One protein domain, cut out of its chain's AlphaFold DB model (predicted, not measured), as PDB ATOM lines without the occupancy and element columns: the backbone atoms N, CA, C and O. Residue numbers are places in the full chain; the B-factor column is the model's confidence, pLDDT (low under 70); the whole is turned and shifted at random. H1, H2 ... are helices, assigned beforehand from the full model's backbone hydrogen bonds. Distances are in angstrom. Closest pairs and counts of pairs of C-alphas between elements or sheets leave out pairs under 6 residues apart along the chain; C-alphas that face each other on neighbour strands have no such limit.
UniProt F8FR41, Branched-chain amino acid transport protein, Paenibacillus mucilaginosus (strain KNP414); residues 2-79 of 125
ATOM      1  N   LEU A   2     200.032 248.222 249.525       69.88
ATOM      2  CA  LEU A   2     199.282 249.470 249.515       69.88
ATOM      3  C   LEU A   2     199.031 249.832 250.980       69.88
ATOM      4  O   LEU A   2     198.223 249.183 251.635       69.88
ATOM      5  N   THR A   3     199.808 250.771 251.505       83.12
ATOM      6  CA  THR A   3     199.582 251.383 252.821       83.12
ATOM      7  C   THR A   3     198.713 252.629 252.670       83.12
ATOM      8  O   THR A   3     198.606 253.166 251.559       83.12
ATOM      9  N   ASP A   4     198.121 253.114 253.760       79.75
ATOM     10  CA  ASP A   4     197.250 254.297 253.749       79.75
ATOM     11  C   ASP A   4     197.947 255.531 253.147       79.75
ATOM     12  O   ASP A   4     197.333 256.312 252.416       79.75
ATOM     13  N   GLU A   5     199.261 255.665 253.338       80.75
ATOM     14  CA  GLU A   5     200.068 256.737 252.753       80.75
ATOM     15  C   GLU A   5     200.207 256.581 251.233       80.75
ATOM     16  O   GLU A   5     199.971 257.525 250.475       80.75
ATOM     17  N   THR A   6     200.556 255.381 250.755       84.06
ATOM     18  CA  THR A   6     200.653 255.115 249.308       84.06
ATOM     19  C   THR A   6     199.294 255.223 248.617       84.06
ATOM     20  O   THR A   6     199.216 255.680 247.476       84.06
ATOM     21  N   PHE A   7     198.211 254.879 249.317       81.19
ATOM     22  CA  PHE A   7     196.847 255.057 248.842       81.19
ATOM     23  C   PHE A   7     196.478 256.539 248.731       81.19
ATOM     24  O   PHE A   7     195.964 256.957 247.693       81.19
ATOM     25  N   GLY A   8     196.823 257.355 249.733       79.06
ATOM     26  CA  GLY A   8     196.661 258.809 249.678       79.06
ATOM     27  C   GLY A   8     197.381 259.429 248.474       79.06
ATOM     28  O   GLY A   8     196.777 260.168 247.693       79.06
ATOM     29  N   VAL A   9     198.643 259.051 248.246       81.62
ATOM     30  CA  VAL A   9     199.435 259.517 247.091       81.62
ATOM     31  C   VAL A   9     198.842 259.031 245.760       81.62
ATOM     32  O   VAL A   9     198.829 259.772 244.771       81.62
ATOM     33  N   ALA A  10     198.310 257.807 245.712       83.69
ATOM     34  CA  ALA A  10     197.638 257.277 244.530       83.69
ATOM     35  C   ALA A  10     196.340 258.037 244.212       83.69
ATOM     36  O   ALA A  10     196.128 258.404 243.055       83.69
ATOM     37  N   ILE A  11     195.508 258.345 245.213       79.81
ATOM     38  CA  ILE A  11     194.292 259.160 245.041       79.81
ATOM     39  C   ILE A  11     194.647 260.558 244.545       79.81
ATOM     40  O   ILE A  11     194.031 261.044 243.595       79.81
ATOM     41  N   GLN A  12     195.666 261.189 245.128       77.69
ATOM     42  CA  GLN A  12     196.154 262.486 244.672       77.69
ATOM     43  C   GLN A  12     196.584 262.437 243.197       77.69
ATOM     44  O   GLN A  12     196.268 263.327 242.396       77.69
ATOM     45  N   LYS A  13     197.287 261.371 242.796       80.06
ATOM     46  CA  LYS A  13     197.673 261.165 241.399       80.06
ATOM     47  C   LYS A  13     196.455 260.973 240.496       80.06
ATOM     48  O   LYS A  13     196.440 261.551 239.409       80.06
ATOM     49  N   ALA A  14     195.452 260.223 240.951       79.75
ATOM     50  CA  ALA A  14     194.196 259.976 240.245       79.75
ATOM     51  C   ALA A  14     193.385 261.262 240.032       79.75
ATOM     52  O   ALA A  14     192.863 261.499 238.942       79.75
ATOM     53  N   ALA A  15     193.320 262.117 241.056       73.12
ATOM     54  CA  ALA A  15     192.623 263.397 241.009       73.12
ATOM     55  C   ALA A  15     193.241 264.340 239.962       73.12
ATOM     56  O   ALA A  15     192.520 265.040 239.252       73.12
ATOM     57  N   LYS A  16     194.573 264.316 239.808       71.75
ATOM     58  CA  LYS A  16     195.307 265.141 238.826       71.75
ATOM     59  C   LYS A  16     195.386 264.519 237.430       71.75
ATOM     60  O   LYS A  16     195.403 265.239 236.434       71.75
ATOM     61  N   LYS A  17     195.479 263.193 237.328       67.94
ATOM     62  CA  LYS A  17     195.536 262.447 236.066       67.94
ATOM     63  C   LYS A  17     194.495 261.336 236.130       67.94
ATOM     64  O   LYS A  17     194.706 260.345 236.815       67.94
ATOM     65  N   ARG A  18     193.408 261.475 235.356       64.12
ATOM     66  CA  ARG A  18     192.244 260.555 235.287       64.12
ATOM     67  C   ARG A  18     192.569 259.059 235.096       64.12
ATOM     68  O   ARG A  18     191.660 258.239 235.162       64.12
ATOM     69  N   ARG A  19     193.824 258.692 234.811       67.00
ATOM     70  CA  ARG A  19     194.305 257.311 234.705       67.00
ATOM     71  C   ARG A  19     195.612 257.155 235.479       67.00
ATOM     72  O   ARG A  19     196.562 257.904 235.242       67.00
ATOM     73  N   ILE A  20     195.643 256.171 236.372       76.00
ATOM     74  CA  ILE A  20     196.856 255.720 237.052       76.00
ATOM     75  C   ILE A  20     197.390 254.520 236.271       76.00
ATOM     76  O   ILE A  20     196.641 253.590 235.988       76.00
ATOM     77  N   ASP A  21     198.663 254.563 235.898       82.00
ATOM     78  CA  ASP A  21     199.327 253.451 235.222       82.00
ATOM     79  C   ASP A  21     199.731 252.374 236.241       82.00
ATOM     80  O   ASP A  21     200.242 252.694 237.319       82.00
ATOM     81  N   GLU A  22     199.535 251.101 235.903       80.06
ATOM     82  CA  GLU A  22     199.896 249.967 236.764       80.06
ATOM     83  C   GLU A  22     201.393 249.965 237.112       80.06
ATOM     84  O   GLU A  22     201.773 249.705 238.257       80.06
ATOM     85  N   LYS A  23     202.259 250.353 236.164       83.00
ATOM     86  CA  LYS A  23     203.710 250.451 236.385       83.00
ATOM     87  C   LYS A  23     204.046 251.551 237.386       83.00
ATOM     88  O   LYS A  23     205.003 251.418 238.148       83.00
ATOM     89  N   TRP A  24     203.253 252.622 237.423       84.94
ATOM     90  CA  TRP A  24     203.432 253.699 238.395       84.94
ATOM     91  C   TRP A  24     203.056 253.250 239.811       84.94
ATOM     92  O   TRP A  24     203.803 253.529 240.746       84.94
ATOM     93  N   VAL A  25     201.959 252.499 239.973       86.06
ATOM     94  CA  VAL A  25     201.565 251.933 241.280       86.06
ATOM     95  C   VAL A  25     202.613 250.940 241.782       86.06
ATOM     96  O   VAL A  25     202.973 250.958 242.959       86.06
ATOM     97  N   HIS A  26     203.169 250.112 240.896       85.88
ATOM     98  CA  HIS A  26     204.286 249.239 241.255       85.88
ATOM     99  C   HIS A  26     205.528 250.029 241.686       85.88
ATOM    100  O   HIS A  26     206.112 249.703 242.717       85.88
ATOM    101  N   GLY A  27     205.893 251.093 240.966       87.94
ATOM    102  CA  GLY A  27     206.998 251.976 241.355       87.94
ATOM    103  C   GLY A  27     206.779 252.648 242.715       87.94
ATOM    104  O   GLY A  27     207.703 252.708 243.530       87.94
ATOM    105  N   LEU A  28     205.549 253.086 242.997       87.38
ATOM    106  CA  LEU A  28     205.170 253.655 244.291       87.38
ATOM    107  C   LEU A  28     205.354 252.635 245.422       87.38
ATOM    108  O   LEU A  28     205.988 252.938 246.430       87.38
ATOM    109  N   ASN A  29     204.874 251.407 245.221       88.81
ATOM    110  CA  ASN A  29     204.988 250.331 246.204       88.81
ATOM    111  C   ASN A  29     206.447 249.923 246.460       88.81
ATOM    112  O   ASN A  29     206.816 249.671 247.604       88.81
ATOM    113  N   VAL A  30     207.279 249.863 245.415       90.00
ATOM    114  CA  VAL A  30     208.714 249.566 245.552       90.00
ATOM    115  C   VAL A  30     209.419 250.681 246.320       90.00
ATOM    116  O   VAL A  30     210.177 250.401 247.243       90.00
ATOM    117  N   THR A  31     209.126 251.943 246.000       89.38
ATOM    118  CA  THR A  31     209.716 253.097 246.699       89.38
ATOM    119  C   THR A  31     209.327 253.106 248.177       89.38
ATOM    120  O   THR A  31     210.185 253.296 249.037       89.38
ATOM    121  N   ALA A  32     208.056 252.831 248.491       88.19
ATOM    122  CA  ALA A  32     207.580 252.715 249.867       88.19
ATOM    123  C   ALA A  32     208.281 251.575 250.622       88.19
ATOM    124  O   ALA A  32     208.675 251.753 251.772       88.19
ATOM    125  N   TYR A  33     208.499 250.434 249.965       89.00
ATOM    126  CA  TYR A  33     209.189 249.295 250.565       89.00
ATOM    127  C   TYR A  33     210.666 249.587 250.852       89.00
ATOM    128  O   TYR A  33     211.159 249.292 251.939       89.00
ATOM    129  N   VAL A  34     211.367 250.218 249.907       91.88
ATOM    130  CA  VAL A  34     212.760 250.641 250.102       91.88
ATOM    131  C   VAL A  34     212.855 251.665 251.231       91.88
ATOM    132  O   VAL A  34     213.714 251.533 252.101       91.88
ATOM    133  N   ASN A  35     211.946 252.642 251.273       91.06
ATOM    134  CA  ASN A  35     211.891 253.614 252.361       91.06
ATOM    135  C   ASN A  35     211.638 252.940 253.716       91.06
ATOM    136  O   ASN A  35     212.312 253.255 254.689       91.06
ATOM    137  N   TRP A  36     210.712 251.981 253.775       90.50
ATOM    138  CA  TRP A  36     210.445 251.206 254.983       90.50
ATOM    139  C   TRP A  36     211.683 250.429 255.443       90.50
ATOM    140  O   TRP A  36     212.025 250.465 256.624       90.50
ATOM    141  N   PHE A  37     212.399 249.783 254.521       92.69
ATOM    142  CA  PHE A  37     213.635 249.070 254.836       92.69
ATOM    143  C   PHE A  37     214.711 250.012 255.396       92.69
ATOM    144  O   PHE A  37     215.294 249.732 256.443       92.69
ATOM    145  N   ILE A  38     214.930 251.162 254.751       94.25
ATOM    146  CA  ILE A  38     215.893 252.175 255.207       94.25
ATOM    147  C   ILE A  38     215.486 252.740 256.571       94.25
ATOM    148  O   ILE A  38     216.337 252.874 257.446       94.25
ATOM    149  N   ALA A  39     214.202 253.033 256.782       89.88
ATOM    150  CA  ALA A  39     213.692 253.547 258.049       89.88
ATOM    151  C   ALA A  39     213.884 252.544 259.196       89.88
ATOM    152  O   ALA A  39     214.282 252.947 260.285       89.88
ATOM    153  N   ASN A  40     213.676 251.245 258.954       90.75
ATOM    154  CA  ASN A  40     213.949 250.205 259.950       90.75
ATOM    155  C   ASN A  40     215.445 250.076 260.243       90.75
ATOM    156  O   ASN A  40     215.826 249.946 261.403       90.75
ATOM    157  N   LEU A  41     216.301 250.147 259.220       93.75
ATOM    158  CA  LEU A  41     217.750 250.088 259.410       93.75
ATOM    159  C   LEU A  41     218.265 251.305 260.192       93.75
ATOM    160  O   LEU A  41     219.040 251.156 261.134       93.75
ATOM    161  N   ALA A  42     217.791 252.500 259.839       90.75
ATOM    162  CA  ALA A  42     218.088 253.731 260.559       90.75
ATOM    163  C   ALA A  42     217.567 253.656 261.999       90.75
ATOM    164  O   ALA A  42     218.320 253.920 262.931       90.75
ATOM    165  N   GLY A  43     216.317 253.231 262.197       87.50
ATOM    166  CA  GLY A  43     215.727 253.034 263.519       87.50
ATOM    167  C   GLY A  43     216.542 252.066 264.373       87.50
ATOM    168  O   GLY A  43     216.875 252.398 265.507       87.50
ATOM    169  N   ALA A  44     216.951 250.921 263.823       87.50
ATOM    170  CA  ALA A  44     217.795 249.951 264.518       87.50
ATOM    171  C   ALA A  44     219.163 250.534 264.911       87.50
ATOM    172  O   ALA A  44     219.641 250.269 266.011       87.50
ATOM    173  N   PHE A  45     219.772 251.355 264.049       88.38
ATOM    174  CA  PHE A  45     221.042 252.022 264.339       88.38
ATOM    175  C   PHE A  45     220.897 253.098 265.428       88.38
ATOM    176  O   PHE A  45     221.640 253.095 266.405       88.38
ATOM    177  N   PHE A  46     219.907 253.986 265.310       86.25
ATOM    178  CA  PHE A  46     219.695 255.082 266.263       86.25
ATOM    179  C   PHE A  46     219.161 254.609 267.620       86.25
ATOM    180  O   PHE A  46     219.477 255.217 268.643       86.25
ATOM    181  N   THR A  47     218.412 253.503 267.661       81.69
ATOM    182  CA  THR A  47     217.901 252.930 268.918       81.69
ATOM    183  C   THR A  47     219.040 252.486 269.841       81.69
ATOM    184  O   THR A  47     218.894 252.566 271.055       81.69
ATOM    185  N   GLN A  48     220.213 252.117 269.307       81.50
ATOM    186  CA  GLN A  48     221.384 251.759 270.126       81.50
ATOM    187  C   GLN A  48     221.914 252.923 270.978       81.50
ATOM    188  O   GLN A  48     222.570 252.689 271.990       81.50
ATOM    189  N   TRP A  49     221.649 254.172 270.584       80.62
ATOM    190  CA  TRP A  49     222.064 255.369 271.325       80.62
ATOM    191  C   TRP A  49     220.955 255.938 272.215       80.62
ATOM    192  O   TRP A  49     221.204 256.833 273.021       80.62
ATOM    193  N   ILE A  50     219.734 255.419 272.091       76.69
ATOM    194  CA  ILE A  50     218.564 255.859 272.846       76.69
ATOM    195  C   ILE A  50     218.354 254.887 274.010       76.69
ATOM    196  O   ILE A  50     217.809 253.801 273.849       76.69
ATOM    197  N   THR A  51     218.793 255.280 275.207       70.88
ATOM    198  CA  THR A  51     218.670 254.452 276.422       70.88
ATOM    199  C   THR A  51     217.236 254.390 276.964       70.88
ATOM    200  O   THR A  51     216.876 253.409 277.601       70.88
ATOM    201  N   ASN A  52     216.406 255.408 276.700       70.12
ATOM    202  CA  ASN A  52     215.021 255.497 277.181       70.12
ATOM    203  C   ASN A  52     214.071 255.927 276.051       70.12
ATOM    204  O   ASN A  52     213.643 257.082 275.991       70.12
ATOM    205  N   ALA A  53     213.750 255.001 275.147       68.19
ATOM    206  CA  ALA A  53     212.850 255.258 274.018       68.19
ATOM    207  C   ALA A  53     211.430 255.662 274.463       68.19
ATOM    208  O   ALA A  53     210.796 256.485 273.802       68.19
ATOM    209  N   ASP A  54     210.977 255.183 275.623       70.12
ATOM    210  CA  ASP A  54     209.646 255.480 276.173       70.12
ATOM    211  C   ASP A  54     209.447 256.977 276.466       70.12
ATOM    212  O   ASP A  54     208.347 257.509 276.345       70.12
ATOM    213  N   THR A  55     210.528 257.705 276.772       72.38
ATOM    214  CA  THR A  55     210.465 259.158 277.033       72.38
ATOM    215  C   THR A  55     210.338 260.009 275.769       72.38
ATOM    216  O   THR A  55     210.011 261.190 275.859       72.38
ATOM    217  N   LEU A  56     210.565 259.429 274.585       75.19
ATOM    218  CA  LEU A  56     210.512 260.149 273.309       75.19
ATOM    219  C   LEU A  56     209.085 260.332 272.778       75.19
ATOM    220  O   LEU A  56     208.901 260.973 271.746       75.19
ATOM    221  N   GLY A  57     208.073 259.778 273.458       74.50
ATOM    222  CA  GLY A  57     206.678 259.934 273.048       74.50
ATOM    223  C   GLY A  57     206.377 259.285 271.695       74.50
ATOM    224  O   GLY A  57     205.515 259.761 270.961       74.50
ATOM    225  N   LEU A  58     207.076 258.197 271.354       77.88
ATOM    226  CA  LEU A  58     206.859 257.435 270.116       77.88
ATOM    227  C   LEU A  58     205.412 256.928 269.983       77.88
ATOM    228  O   LEU A  58     204.918 256.773 268.868       77.88
ATOM    229  N   GLU A  59     204.699 256.763 271.099       81.62
ATOM    230  CA  GLU A  59     203.267 256.440 271.129       81.62
ATOM    231  C   GLU A  59     202.395 257.497 270.425       81.62
ATOM    232  O   GLU A  59     201.345 257.170 269.870       81.62
ATOM    233  N   PHE A  60     202.848 258.755 270.363       82.50
ATOM    234  CA  PHE A  60     202.158 259.833 269.649       82.50
ATOM    235  C   PHE A  60     202.432 259.842 268.142       82.50
ATOM    236  O   PHE A  60     201.702 260.503 267.398       82.50
ATOM    237  N   ALA A  61     203.438 259.102 267.660       85.38
ATOM    238  CA  ALA A  61     203.782 259.075 266.241       85.38
ATOM    239  C   ALA A  61     202.646 258.487 265.390       85.38
ATOM    240  O   ALA A  61     202.341 259.005 264.317       85.38
ATOM    241  N   LEU A  62     201.977 257.445 265.891       84.88
ATOM    242  CA  LEU A  62     200.903 256.774 265.163       84.88
ATOM    243  C   LEU A  62     199.662 257.680 264.983       84.88
ATOM    244  O   LEU A  62     199.252 257.882 263.838       84.88
ATOM    245  N   PRO A  63     199.094 258.310 266.036       86.12
ATOM    246  CA  PRO A  63     198.047 259.322 265.867       86.12
ATOM    247  C   PRO A  63     198.459 260.484 264.952       86.12
ATOM    248  O   PRO A  63     197.650 260.953 264.150       86.12
ATOM    249  N   ALA A  64     199.714 260.940 265.039       86.81
ATOM    250  CA  ALA A  64     200.212 262.054 264.235       86.81
ATOM    251  C   ALA A  64     200.208 261.750 262.727       86.81
ATOM    252  O   ALA A  64     199.831 262.617 261.935       86.81
ATOM    253  N   ILE A  65     200.558 260.523 262.319       88.44
ATOM    254  CA  ILE A  65     200.512 260.095 260.910       88.44
ATOM    255  C   ILE A  65     199.082 260.181 260.366       88.44
ATOM    256  O   ILE A  65     198.863 260.759 259.299       88.44
ATOM    257  N   PHE A  66     198.092 259.689 261.118       85.69
ATOM    258  CA  PHE A  66     196.690 259.749 260.697       85.69
ATOM    259  C   PHE A  66     196.172 261.186 260.571       85.69
ATOM    260  O   PHE A  66     195.478 261.505 259.604       85.69
ATOM    261  N   ILE A  67     196.548 262.082 261.490       85.69
ATOM    262  CA  ILE A  67     196.202 263.511 261.401       85.69
ATOM    263  C   ILE A  67     196.862 264.161 260.176       85.69
ATOM    264  O   ILE A  67     196.222 264.948 259.470       85.69
ATOM    265  N   GLY A  68     198.120 263.819 259.887       85.81
ATOM    266  CA  GLY A  68     198.823 264.283 258.691       85.81
ATOM    267  C   GLY A  68     198.108 263.864 257.404       85.81
ATOM    268  O   GLY A  68     197.837 264.705 256.543       85.81
ATOM    269  N   LEU A  69     197.720 262.588 257.303       83.06
ATOM    270  CA  LEU A  69     196.965 262.058 256.162       83.06
ATOM    271  C   LEU A  69     195.591 262.720 256.007       83.06
ATOM    272  O   LEU A  69     195.197 263.077 254.891       83.06
ATOM    273  N   LEU A  70     194.876 262.929 257.115       83.00
ATOM    274  CA  LEU A  70     193.591 263.627 257.131       83.00
ATOM    275  C   LEU A  70     193.752 265.060 256.607       83.00
ATOM    276  O   LEU A  70     193.002 265.483 255.729       83.00
ATOM    277  N   THR A  71     194.767 265.784 257.081       82.00
ATOM    278  CA  THR A  71     195.019 267.179 256.685       82.00
ATOM    279  C   THR A  71     195.284 267.297 255.184       82.00
ATOM    280  O   THR A  71     194.664 268.122 254.513       82.00
ATOM    281  N   ILE A  72     196.151 266.437 254.634       77.69
ATOM    282  CA  ILE A  72     196.442 266.404 253.191       77.69
ATOM    283  C   ILE A  72     195.162 266.108 252.392       77.69
ATOM    284  O   ILE A  72     194.891 266.765 251.385       77.69
ATOM    285  N   SER A  73     194.336 265.175 252.876       76.88
ATOM    286  CA  SER A  73     193.082 264.786 252.220       76.88
ATOM    287  C   SER A  73     192.044 265.916 252.181       76.88
ATOM    288  O   SER A  73     191.395 266.107 251.151       76.88
ATOM    289  N   ILE A  74     191.901 266.687 253.267       75.69
ATOM    290  CA  ILE A  74     190.976 267.831 253.346       75.69
ATOM    291  C   ILE A  74     191.404 268.954 252.392       75.69
ATOM    292  O   ILE A  74     190.581 269.500 251.651       75.69
ATOM    293  N   VAL A  75     192.698 269.298 252.391       75.12
ATOM    294  CA  VAL A  75     193.240 270.392 251.566       75.12
ATOM    295  C   VAL A  75     193.024 270.124 250.075       75.12
ATOM    296  O   VAL A  75     192.716 271.045 249.317       75.12
ATOM    297  N   GLU A  76     193.139 268.868 249.646       69.81
ATOM    298  CA  GLU A  76     192.998 268.506 248.235       69.81
ATOM    299  C   GLU A  76     191.536 268.455 247.766       69.81
ATOM    300  O   GLU A  76     191.256 268.767 246.608       69.81
ATOM    301  N   ARG A  77     190.585 268.121 248.650       68.88
ATOM    302  CA  ARG A  77     189.156 268.047 248.298       68.88
ATOM    303  C   ARG A  77     188.451 269.404 248.282       68.88
ATOM    304  O   ARG A  77     187.431 269.519 247.613       68.88
ATOM    305  N   GLN A  78     188.969 270.421 248.980       66.25
ATOM    306  CA  GLN A  78     188.374 271.772 249.066       66.25
ATOM    307  C   GLN A  78     186.932 271.803 249.641       66.25
ATOM    308  O   GLN A  78     186.244 272.817 249.536       66.25
ATOM    309  N   ILE A  79     186.461 270.734 250.306       71.56
ATOM    310  CA  ILE A  79     185.120 270.641 250.933       71.56
ATOM    311  C   ILE A  79     185.217 270.717 252.467       71.56
ATOM    312  O   ILE A  79     184.512 270.030 253.205       71.56
TER     313      ILE A  79
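What this domain is: This is residues 2 to 79 of the 125 residues of the protein "Branched-chain amino acid transport protein" of Paenibacillus mucilaginosus (strain KNP414) (UniProt F8FR41). Two long helices, H2 and H4, make the sides of a flat, open frame, with H1 between them toward one end and short H3 at the turn at the other. The printed part has 78 residues with four named helices, H1 to H4 in order along the chain, and no named strand; its class is all helix, with 63 of the 78 residues in the helices, and it is loose, with a radius of gyration of the C-alphas of 16.1 A and spans of 49 by 31 by 13 A.

How they stand to each other: H1, residues 4 to 16, and H2, residues 22 to 47, form a hairpin, opposite ways at 36 degrees, only just a steep tilt; H1 touches with residues 6 to 10 alone, H2 with 25 to 32 alone, the closest C-alphas being Thr 6 and Leu 28, 6.9 A. H3, residues 53 to 56, is close but not clearly touching H2 (C-alphas of Thr 47 and Ala 53, 7.5 A). H3 and H4, residues 58 to 77, meet only through their link. H4, with residues 69 to 76 alone, touches H1, the same way at a shallow tilt of 12 degrees; the closest C-alphas are Glu 5 and Leu 69, 7.0 A. H2 and H4 are apart. Every O i to N i+4 pair is within hydrogen-bond range in H1 and H2, 14 of 16 in H4; H3 is too short for one.

Where its parts are: H1 begins at C-alpha 4 (197.250, 254.297, 253.749) and is 18.5 A long, H2 37.0 A, H3 5.5 A; H4, 30.0 A, ends at C-alpha 77 (189.156, 268.047, 248.298).

The domain as a whole: The farthest C-alphas, Arg 18 and Thr 51, are 49.3 A apart. The printed part has no cut, and its three links are tight. Residues 34 to 64 stand free. The pLDDT is under 70 at residues 2, 17 to 19, 53 and 76 to 78.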